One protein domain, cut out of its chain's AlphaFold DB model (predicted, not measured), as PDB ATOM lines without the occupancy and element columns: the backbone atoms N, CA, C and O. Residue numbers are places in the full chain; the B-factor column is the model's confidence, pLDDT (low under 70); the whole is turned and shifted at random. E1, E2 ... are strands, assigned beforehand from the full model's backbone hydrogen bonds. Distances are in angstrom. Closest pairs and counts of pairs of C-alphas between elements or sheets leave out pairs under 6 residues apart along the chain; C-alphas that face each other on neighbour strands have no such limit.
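Overview. This is residues 2 to 77 of the 464 residues of an uncharacterized protein of Cellvibrio sp. 79 (UniProt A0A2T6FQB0). With little regular structure, a long tail, residues 2 to 16, sticks out from a small body: a strongly twisted meander, E1-E2-E3, each strand the antiparallel neighbour of the one before, then a looped part holding short E4. The 76 printed residues, all strand in class, have no named helix and 22 residues in four strands. The whole is only just extended, close to loose: radius of gyration of the C-alphas 17.5 A, spans 68 by 30 by 23 A.

Arrangement. E1, residues 28 to 32, and E2, residues 35 to 42, form a hairpin; N 30 and O 37 are 2.8 A apart. E2 and E3, residues 47 to 52, form another; N 40 and O 49 are 2.9 A apart. E4, residues 69 to 71, pairs with no named strand and is apart from E1, only just, at 8.0 A.

Along the chain. E1, 13.1 A long, begins at C-alpha 28 (-39.207, 2.770, 20.926). E2 measures 21.4 A and E3 16.3 A. E4, 7.1 A, ends at C-alpha 71 (-28.275, -1.334, 27.448).

Size, cuts and confidence. The printed part has no cut. The link E3 to E4 is long. Residues 2 to 25 have pLDDT under 70.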
ATOM      1  N   ARG A   2     -11.970 -37.117  -8.742       27.50
ATOM      2  CA  ARG A   2     -13.329 -36.731  -8.333       27.50
ATOM      3  C   ARG A   2     -13.180 -35.658  -7.258       27.50
ATOM      4  O   ARG A   2     -12.678 -35.944  -6.177       27.50
ATOM      5  N   GLN A   3     -13.513 -34.422  -7.620       30.55
ATOM      6  CA  GLN A   3     -13.567 -33.283  -6.711       30.55
ATOM      7  C   GLN A   3     -14.760 -33.461  -5.766       30.55
ATOM      8  O   GLN A   3     -15.880 -33.682  -6.220       30.55
ATOM      9  N   PHE A   4     -14.509 -33.367  -4.463       28.86
ATOM     10  CA  PHE A   4     -15.542 -33.177  -3.449       28.86
ATOM     11  C   PHE A   4     -15.793 -31.672  -3.312       28.86
ATOM     12  O   PHE A   4     -14.914 -30.932  -2.877       28.86
ATOM     13  N   ILE A   5     -16.986 -31.223  -3.701       32.31
ATOM     14  CA  ILE A   5     -17.496 -29.889  -3.382       32.31
ATOM     15  C   ILE A   5     -18.107 -29.983  -1.982       32.31
ATOM     16  O   ILE A   5     -19.113 -30.662  -1.784       32.31
ATOM     17  N   LEU A   6     -17.474 -29.330  -1.004       28.00
ATOM     18  CA  LEU A   6     -18.040 -29.130   0.326       28.00
ATOM     19  C   LEU A   6     -19.109 -28.033   0.223       28.00
ATOM     20  O   LEU A   6     -18.795 -26.857   0.038       28.00
ATOM     21  N   MET A   7     -20.377 -28.423   0.313       28.14
ATOM     22  CA  MET A   7     -21.501 -27.500   0.434       28.14
ATOM     23  C   MET A   7     -21.534 -26.998   1.885       28.14
ATOM     24  O   MET A   7     -21.994 -27.697   2.784       28.14
ATOM     25  N   ALA A   8     -20.985 -25.808   2.131       29.86
ATOM     26  CA  ALA A   8     -21.158 -25.112   3.399       29.86
ATOM     27  C   ALA A   8     -22.600 -24.590   3.463       29.86
ATOM     28  O   ALA A   8     -22.955 -23.603   2.820       29.86
ATOM     29  N   SER A   9     -23.447 -25.286   4.213       30.06
ATOM     30  CA  SER A   9     -24.789 -24.835   4.560       30.06
ATOM     31  C   SER A   9     -24.690 -23.601   5.463       30.06
ATOM     32  O   SER A   9     -24.524 -23.726   6.678       30.06
ATOM     33  N   LEU A  10     -24.780 -22.409   4.865       29.73
ATOM     34  CA  LEU A  10     -25.104 -21.173   5.575       29.73
ATOM     35  C   LEU A  10     -26.510 -21.328   6.170       29.73
ATOM     36  O   LEU A  10     -27.519 -21.200   5.477       29.73
ATOM     37  N   LEU A  11     -26.572 -21.612   7.467       30.47
ATOM     38  CA  LEU A  11     -27.778 -21.425   8.262       30.47
ATOM     39  C   LEU A  11     -28.011 -19.918   8.399       30.47
ATOM     40  O   LEU A  11     -27.425 -19.254   9.251       30.47
ATOM     41  N   PHE A  12     -28.861 -19.374   7.530       29.59
ATOM     42  CA  PHE A  12     -29.458 -18.061   7.725       29.59
ATOM     43  C   PHE A  12     -30.328 -18.112   8.983       29.59
ATOM     44  O   PHE A  12     -31.454 -18.605   8.954       29.59
ATOM     45  N   VAL A  13     -29.819 -17.591  10.098       30.75
ATOM     46  CA  VAL A  13     -30.650 -17.259  11.260       30.75
ATOM     47  C   VAL A  13     -31.352 -15.934  10.958       30.75
ATOM     48  O   VAL A  13     -31.028 -14.881  11.496       30.75
ATOM     49  N   THR A  14     -32.316 -15.967  10.039       34.62
ATOM     50  CA  THR A  14     -33.330 -14.916   9.928       34.62
ATOM     51  C   THR A  14     -34.328 -15.135  11.054       34.62
ATOM     52  O   THR A  14     -35.267 -15.918  10.918       34.62
ATOM     53  N   GLY A  15     -34.106 -14.495  12.197       32.12
ATOM     54  CA  GLY A  15     -35.018 -14.661  13.321       32.12
ATOM     55  C   GLY A  15     -34.549 -14.008  14.603       32.12
ATOM     56  O   GLY A  15     -34.233 -14.718  15.541       32.12
ATOM     57  N   CYS A  16     -34.522 -12.672  14.632       32.22
ATOM     58  CA  CYS A  16     -34.755 -11.877  15.846       32.22
ATOM     59  C   CYS A  16     -35.042 -10.406  15.487       32.22
ATOM     60  O   CYS A  16     -34.472  -9.479  16.048       32.22
ATOM     61  N   ALA A  17     -35.977 -10.171  14.562       31.72
ATOM     62  CA  ALA A  17     -36.792  -8.965  14.656       31.72
ATOM     63  C   ALA A  17     -37.868  -9.276  15.700       31.72
ATOM     64  O   ALA A  17     -38.939  -9.786  15.369       31.72
ATOM     65  N   THR A  18     -37.569  -9.062  16.982       36.47
ATOM     66  CA  THR A  18     -38.622  -9.044  17.996       36.47
ATOM     67  C   THR A  18     -39.568  -7.914  17.610       36.47
ATOM     68  O   THR A  18     -39.234  -6.741  17.767       36.47
ATOM     69  N   ASN A  19     -40.717  -8.281  17.038       38.88
ATOM     70  CA  ASN A  19     -41.867  -7.414  16.832       38.88
ATOM     71  C   ASN A  19     -42.278  -6.842  18.197       38.88
ATOM     72  O   ASN A  19     -43.145  -7.386  18.877       38.88
ATOM     73  N   ALA A  20     -41.643  -5.746  18.609       40.25
ATOM     74  CA  ALA A  20     -42.181  -4.883  19.639       40.25
ATOM     75  C   ALA A  20     -43.529  -4.380  19.111       40.25
ATOM     76  O   ALA A  20     -43.602  -3.819  18.017       40.25
ATOM     77  N   ASN A  21     -44.593  -4.686  19.853       38.66
ATOM     78  CA  ASN A  21     -45.984  -4.347  19.572       38.66
ATOM     79  C   ASN A  21     -46.137  -3.076  18.717       38.66
ATOM     80  O   ASN A  21     -45.844  -1.972  19.176       38.66
ATOM     81  N   LYS A  22     -46.693  -3.224  17.506       43.06
ATOM     82  CA  LYS A  22     -47.205  -2.126  16.662       43.06
ATOM     83  C   LYS A  22     -48.463  -1.478  17.277       43.06
ATOM     84  O   LYS A  22     -49.426  -1.197  16.573       43.06
ATOM     85  N   ASN A  23     -48.475  -1.243  18.587       44.72
ATOM     86  CA  ASN A  23     -49.528  -0.482  19.248       44.72
ATOM     87  C   ASN A  23     -49.187   1.013  19.161       44.72
ATOM     88  O   ASN A  23     -48.076   1.465  19.437       44.72
ATOM     89  N   ASN A  24     -50.162   1.777  18.688       50.31
ATOM     90  CA  ASN A  24     -49.982   2.918  17.793       50.31
ATOM     91  C   ASN A  24     -49.561   4.258  18.444       50.31
ATOM     92  O   ASN A  24     -49.787   5.300  17.839       50.31
ATOM     93  N   TYR A  25     -48.968   4.286  19.649       54.09
ATOM     94  CA  TYR A  25     -48.803   5.561  20.385       54.09
ATOM     95  C   TYR A  25     -47.480   5.778  21.150       54.09
ATOM     96  O   TYR A  25     -47.329   6.823  21.785       54.09
ATOM     97  N   GLY A  26     -46.511   4.853  21.081       75.50
ATOM     98  CA  GLY A  26     -45.224   4.966  21.790       75.50
ATOM     99  C   GLY A  26     -43.989   5.143  20.895       75.50
ATOM    100  O   GLY A  26     -43.948   4.641  19.763       75.50
ATOM    101  N   ASP A  27     -42.978   5.831  21.434       87.56
ATOM    102  CA  ASP A  27     -41.596   5.826  20.937       87.56
ATOM    103  C   ASP A  27     -40.869   4.547  21.414       87.56
ATOM    104  O   ASP A  27     -41.170   4.046  22.503       87.56
ATOM    105  N   TYR A  28     -39.923   4.023  20.626       89.81
ATOM    106  CA  TYR A  28     -39.207   2.770  20.926       89.81
ATOM    107  C   TYR A  28     -37.842   2.664  20.222       89.81
ATOM    108  O   TYR A  28     -37.547   3.425  19.298       89.81
ATOM    109  N   TYR A  29     -37.023   1.686  20.628       93.81
ATOM    110  CA  TYR A  29     -35.775   1.332  19.941       93.81
ATOM    111  C   TYR A  29     -36.012   0.462  18.707       93.81
ATOM    112  O   TYR A  29     -36.754  -0.518  18.755       93.81
ATOM    113  N   LEU A  30     -35.327   0.784  17.616       93.69
ATOM    114  CA  LEU A  30     -35.366   0.051  16.356       93.69
ATOM    115  C   LEU A  30     -33.940  -0.312  15.934       93.69
ATOM    116  O   LEU A  30     -33.102   0.572  15.778       93.69
ATOM    117  N   VAL A  31     -33.667  -1.599  15.731       93.62
ATOM    118  CA  VAL A  31     -32.369  -2.083  15.233       93.62
ATOM    119  C   VAL A  31     -32.462  -2.280  13.722       93.62
ATOM    120  O   VAL A  31     -33.397  -2.919  13.239       93.62
ATOM    121  N   LYS A  32     -31.508  -1.713  12.982       93.75
ATOM    122  CA  LYS A  32     -31.327  -1.878  11.532       93.75
ATOM    123  C   LYS A  32     -29.923  -2.419  11.260       93.75
ATOM    124  O   LYS A  32     -29.095  -2.470  12.166       93.75
ATOM    125  N   GLU A  33     -29.649  -2.807  10.016       90.62
ATOM    126  CA  GLU A  33     -28.345  -3.362   9.614       90.62
ATOM    127  C   GLU A  33     -27.165  -2.439   9.946       90.62
ATOM    128  O   GLU A  33     -26.087  -2.909  10.297       90.62
ATOM    129  N   ASP A  34     -27.371  -1.123   9.877       92.50
ATOM    130  CA  ASP A  34     -26.327  -0.120  10.055       92.50
ATOM    131  C   ASP A  34     -26.302   0.519  11.457       92.50
ATOM    132  O   ASP A  34     -25.509   1.437  11.689       92.50
ATOM    133  N   GLY A  35     -27.147   0.068  12.394       94.88
ATOM    134  CA  GLY A  35     -27.092   0.502  13.791       94.88
ATOM    135  C   GLY A  35     -28.430   0.536  14.531       94.88
ATOM    136  O   GLY A  35     -29.430  -0.061  14.128       94.88
ATOM    137  N   VAL A  36     -28.435   1.254  15.656       96.50
ATOM    138  CA  VAL A  36     -29.589   1.385  16.555       96.50
ATOM    139  C   VAL A  36     -30.222   2.770  16.421       96.50
ATOM    140  O   VAL A  36     -29.535   3.791  16.361       96.50
ATOM    141  N   TYR A  37     -31.551   2.804  16.391       94.75
ATOM    142  CA  TYR A  37     -32.364   3.996  16.179       94.75
ATOM    143  C   TYR A  37     -33.371   4.188  17.312       94.75
ATOM    144  O   TYR A  37     -33.906   3.225  17.859       94.75
ATOM    145  N   TRP A  38     -33.698   5.443  17.608       93.31
ATOM    146  CA  TRP A  38     -34.890   5.816  18.361       93.31
ATOM    147  C   TRP A  38     -36.008   6.189  17.385       93.31
ATOM    148  O   TRP A  38     -35.935   7.222  16.714       93.31
ATOM    149  N   SER A  39     -37.036   5.345  17.282       92.00
ATOM    150  CA  SER A  39     -38.201   5.599  16.433       92.00
ATOM    151  C   SER A  39     -39.229   6.422  17.195       92.00
ATOM    152  O   SER A  39     -39.833   5.955  18.165       92.00
ATOM    153  N   ARG A  40     -39.445   7.658  16.740       88.06
ATOM    154  CA  ARG A  40     -40.370   8.613  17.351       88.06
ATOM    155  C   ARG A  40     -41.618   8.800  16.506       88.06
ATOM    156  O   ARG A  40     -41.520   9.005  15.297       88.06
ATOM    157  N   PHE A  41     -42.787   8.820  17.144       85.56
ATOM    158  CA  PHE A  41     -44.032   9.212  16.481       85.56
ATOM    159  C   PHE A  41     -44.276  10.722  16.618       85.56
ATOM    160  O   PHE A  41     -44.492  11.245  17.713       85.56
ATOM    161  N   VAL A  42     -44.253  11.445  15.499       83.88
ATOM    162  CA  VAL A  42     -44.489  12.891  15.464       83.88
ATOM    163  C   VAL A  42     -45.985  13.144  15.309       83.88
ATOM    164  O   VAL A  42     -46.539  12.999  14.223       83.88
ATOM    165  N   ARG A  43     -46.648  13.550  16.401       78.56
ATOM    166  CA  ARG A  43     -48.112  13.736  16.439       78.56
ATOM    167  C   ARG A  43     -48.629  14.745  15.409       78.56
ATOM    168  O   ARG A  43     -49.646  14.481  14.784       78.56
ATOM    169  N   LEU A  44     -47.912  15.854  15.207       79.31
ATOM    170  CA  LEU A  44     -48.313  16.919  14.276       79.31
ATOM    171  C   LEU A  44     -48.374  16.444  12.822       79.31
ATOM    172  O   LEU A  44     -49.275  16.821  12.084       79.31
ATOM    173  N   THR A  45     -47.418  15.615  12.408       86.06
ATOM    174  CA  THR A  45     -47.336  15.116  11.028       86.06
ATOM    175  C   THR A  45     -47.931  13.721  10.869       86.06
ATOM    176  O   THR A  45     -48.004  13.227   9.748       86.06
ATOM    177  N   GLN A  46     -48.309  13.075  11.977       85.44
ATOM    178  CA  GLN A  46     -48.718  11.670  12.062       85.44
ATOM    179  C   GLN A  46     -47.717  10.692  11.419       85.44
ATOM    180  O   GLN A  46     -48.085   9.616  10.952       85.44
ATOM    181  N   LYS A  47     -46.430  11.058  11.381       87.50
ATOM    182  CA  LYS A  47     -45.361  10.256  10.770       87.50
ATOM    183  C   LYS A  47     -44.363   9.780  11.814       87.50
ATOM    184  O   LYS A  47     -44.132  10.444  12.826       87.50
ATOM    185  N   ARG A  48     -43.734   8.635  11.539       88.81
ATOM    186  CA  ARG A  48     -42.579   8.154  12.302       88.81
ATOM    187  C   ARG A  48     -41.284   8.704  11.728       88.81
ATOM    188  O   ARG A  48     -41.127   8.782  10.512       88.81
ATOM    189  N   VAL A  49     -40.379   9.075  12.623       89.94
ATOM    190  CA  VAL A  49     -39.016   9.493  12.303       89.94
ATOM    191  C   VAL A  49     -38.067   8.608  13.096       89.94
ATOM    192  O   VAL A  49     -38.151   8.559  14.323       89.94
ATOM    193  N   ASP A  50     -37.168   7.930  12.392       92.50
ATOM    194  CA  ASP A  50     -36.147   7.084  13.002       92.50
ATOM    195  C   ASP A  50     -34.850   7.878  13.124       92.50
ATOM    196  O   ASP A  50     -34.258   8.288  12.125       92.50
ATOM    197  N   LEU A  51     -34.409   8.095  14.358       90.75
ATOM    198  CA  LEU A  51     -33.222   8.886  14.663       90.75
ATOM    199  C   LEU A  51     -32.095   7.941  15.060       90.75
ATOM    200  O   LEU A  51     -32.203   7.263  16.081       90.75
ATOM    201  N   LYS A  52     -31.039   7.869  14.244       92.62
ATOM    202  CA  LYS A  52     -29.873   7.030  14.537       92.62
ATOM    203  C   LYS A  52     -29.200   7.508  15.822       92.62
ATOM    204  O   LYS A  52     -29.085   8.713  16.047       92.62
ATOM    205  N   VAL A  53     -28.780   6.569  16.662       93.44
ATOM    206  CA  VAL A  53     -28.069   6.846  17.912       93.44
ATOM    207  C   VAL A  53     -26.659   6.283  17.786       93.44
ATOM    208  O   VAL A  53     -26.382   5.173  18.229       93.44
ATOM    209  N   ASP A  54     -25.762   7.052  17.166       89.38
ATOM    210  CA  ASP A  54     -24.419   6.592  16.761       89.38
ATOM    211  C   ASP A  54     -23.503   6.171  17.922       89.38
ATOM    212  O   ASP A  54     -22.467   5.550  17.709       89.38
ATOM    213  N   THR A  55     -23.870   6.515  19.156       93.06
ATOM    214  CA  THR A  55     -23.098   6.194  20.367       93.06
ATOM    215  C   THR A  55     -23.503   4.886  21.041       93.06
ATOM    216  O   THR A  55     -22.875   4.505  22.023       93.06
ATOM    217  N   ILE A  56     -24.549   4.209  20.558       95.38
ATOM    218  CA  ILE A  56     -24.917   2.870  21.032       95.38
ATOM    219  C   ILE A  56     -24.083   1.845  20.271       95.38
ATOM    220  O   ILE A  56     -24.093   1.852  19.042       95.38
ATOM    221  N   ASP A  57     -23.426   0.931  20.985       95.25
ATOM    222  CA  ASP A  57     -22.732  -0.206  20.380       95.25
ATOM    223  C   ASP A  57     -23.743  -1.285  19.938       95.25
ATOM    224  O   ASP A  57     -24.287  -2.000  20.788       95.25
ATOM    225  N   PRO A  58     -23.973  -1.484  18.622       94.69
ATOM    226  CA  PRO A  58     -24.967  -2.444  18.145       94.69
ATOM    227  C   PRO A  58     -24.610  -3.898  18.479       94.69
ATOM    228  O   PRO A  58     -25.503  -4.733  18.575       94.69
ATOM    229  N   SER A  59     -23.322  -4.212  18.675       94.75
ATOM    230  CA  SER A  59     -22.851  -5.582  18.926       94.75
ATOM    231  C   SER A  59     -23.163  -6.086  20.336       94.75
ATOM    232  O   SER A  59     -23.222  -7.293  20.560       94.75
ATOM    233  N   SER A  60     -23.378  -5.170  21.283       96.81
ATOM    234  CA  SER A  60     -23.725  -5.483  22.676       96.81
ATOM    235  C   SER A  60     -25.097  -4.947  23.089       96.81
ATOM    236  O   SER A  60     -25.483  -5.065  24.253       96.81
ATOM    237  N   PHE A  61     -25.848  -4.379  22.142       97.44
ATOM    238  CA  PHE A  61     -27.157  -3.794  22.388       97.44
ATOM    239  C   PHE A  61     -28.194  -4.850  22.789       97.44
ATOM    240  O   PHE A  61     -28.365  -5.878  22.136       97.44
ATOM    241  N   SER A  62     -28.952  -4.552  23.840       95.94
ATOM    242  CA  SER A  62     -30.077  -5.360  24.301       95.94
ATOM    243  C   SER A  62     -31.186  -4.477  24.872       95.94
ATOM    244  O   SER A  62     -30.932  -3.544  25.635       95.94
ATOM    245  N   MET A  63     -32.435  -4.763  24.506       95.31
ATOM    246  CA  MET A  63     -33.608  -4.121  25.107       95.31
ATOM    247  C   MET A  63     -33.971  -4.816  26.421       95.31
ATOM    248  O   MET A  63     -33.830  -6.034  26.542       95.31
ATOM    249  N   LEU A  64     -34.447  -4.047  27.400       94.12
ATOM    250  CA  LEU A  64     -34.944  -4.588  28.667       94.12
ATOM    251  C   LEU A  64     -36.462  -4.833  28.598       94.12
ATOM    252  O   LEU A  64     -37.106  -4.557  27.588       94.12
ATOM    253  N   SER A  65     -37.041  -5.370  29.677       90.44
ATOM    254  CA  SER A  65     -38.470  -5.719  29.746       90.44
ATOM    255  C   SER A  65     -39.399  -4.538  29.439       90.44
ATOM    256  O   SER A  65     -40.428  -4.720  28.790       90.44
ATOM    257  N   ASN A  66     -39.024  -3.326  29.853       88.81
ATOM    258  CA  ASN A  66     -39.653  -2.094  29.391       88.81
ATOM    259  C   ASN A  66     -38.960  -1.616  28.095       88.81
ATOM    260  O   ASN A  66     -37.762  -1.326  28.139       88.81
ATOM    261  N   PRO A  67     -39.685  -1.439  26.970       88.44
ATOM    262  CA  PRO A  67     -39.110  -1.067  25.671       88.44
ATOM    263  C   PRO A  67     -38.522   0.352  25.615       88.44
ATOM    264  O   PRO A  67     -37.912   0.731  24.615       88.44
ATOM    265  N   TRP A  68     -38.704   1.165  26.657       90.38
ATOM    266  CA  TRP A  68     -37.995   2.434  26.801       90.38
ATOM    267  C   TRP A  68     -36.601   2.281  27.389       90.38
ATOM    268  O   TRP A  68     -35.829   3.232  27.306       90.38
ATOM    269  N   TYR A  69     -36.271   1.127  27.960       93.75
ATOM    270  CA  TYR A  69     -34.945   0.846  28.477       93.75
ATOM    271  C   TYR A  69     -34.184  -0.099  27.556       93.75
ATOM    272  O   TYR A  69     -34.711  -1.086  27.041       93.75
ATOM    273  N   ALA A  70     -32.902   0.189  27.399       96.62
ATOM    274  CA  ALA A  70     -31.961  -0.684  26.728       96.62
ATOM    275  C   ALA A  70     -30.593  -0.557  27.391       96.62
ATOM    276  O   ALA A  70     -30.369   0.340  28.201       96.62
ATOM    277  N   LYS A  71     -29.671  -1.440  27.044       97.94
ATOM    278  CA  LYS A  71     -28.275  -1.334  27.448       97.94
ATOM    279  C   LYS A  71     -27.356  -1.840  26.355       97.94
ATOM    280  O   LYS A  71     -27.752  -2.689  25.559       97.94
ATOM    281  N   ASP A  72     -26.141  -1.329  26.351       97.88
ATOM    282  CA  ASP A  72     -25.008  -1.924  25.657       97.88
ATOM    283  C   ASP A  72     -23.890  -2.209  26.674       97.88
ATOM    284  O   ASP A  72     -24.120  -2.158  27.885       97.88
ATOM    285  N   LYS A  73     -22.677  -2.535  26.221       96.81
ATOM    286  CA  LYS A  73     -21.537  -2.789  27.119       96.81
ATOM    287  C   LYS A  73     -21.066  -1.562  27.917       96.81
ATOM    288  O   LYS A  73     -20.267  -1.723  28.834       96.81
ATOM    289  N   THR A  74     -21.492  -0.355  27.544       95.50
ATOM    290  CA  THR A  74     -20.985   0.919  28.078       95.50
ATOM    291  C   THR A  74     -22.015   1.620  28.955       95.50
ATOM    292  O   THR A  74     -21.662   2.154  30.008       95.50
ATOM    293  N   TYR A  75     -23.285   1.613  28.547       97.06
ATOM    294  CA  TYR A  75     -24.351   2.358  29.202       97.06
ATOM    295  C   TYR A  75     -25.660   1.583  29.281       97.06
ATOM    296  O   TYR A  75     -26.022   0.787  28.416       97.06
ATOM    297  N   VAL A  76     -26.428   1.921  30.314       97.75
ATOM    298  CA  VAL A  76     -27.878   1.736  30.331       97.75
ATOM    299  C   VAL A  76     -28.516   3.001  29.779       97.75
ATOM    300  O   VAL A  76     -28.064   4.110  30.063       97.75
ATOM    301  N   TYR A  77     -29.584   2.848  29.015       95.81
ATOM    302  CA  TYR A  77     -30.291   3.934  28.365       95.81
ATOM    303  C   TYR A  77     -31.761   3.935  28.767       95.81
ATOM    304  O   TYR A  77     -32.396   2.883  28.825       95.81
TER     305      TYR A  77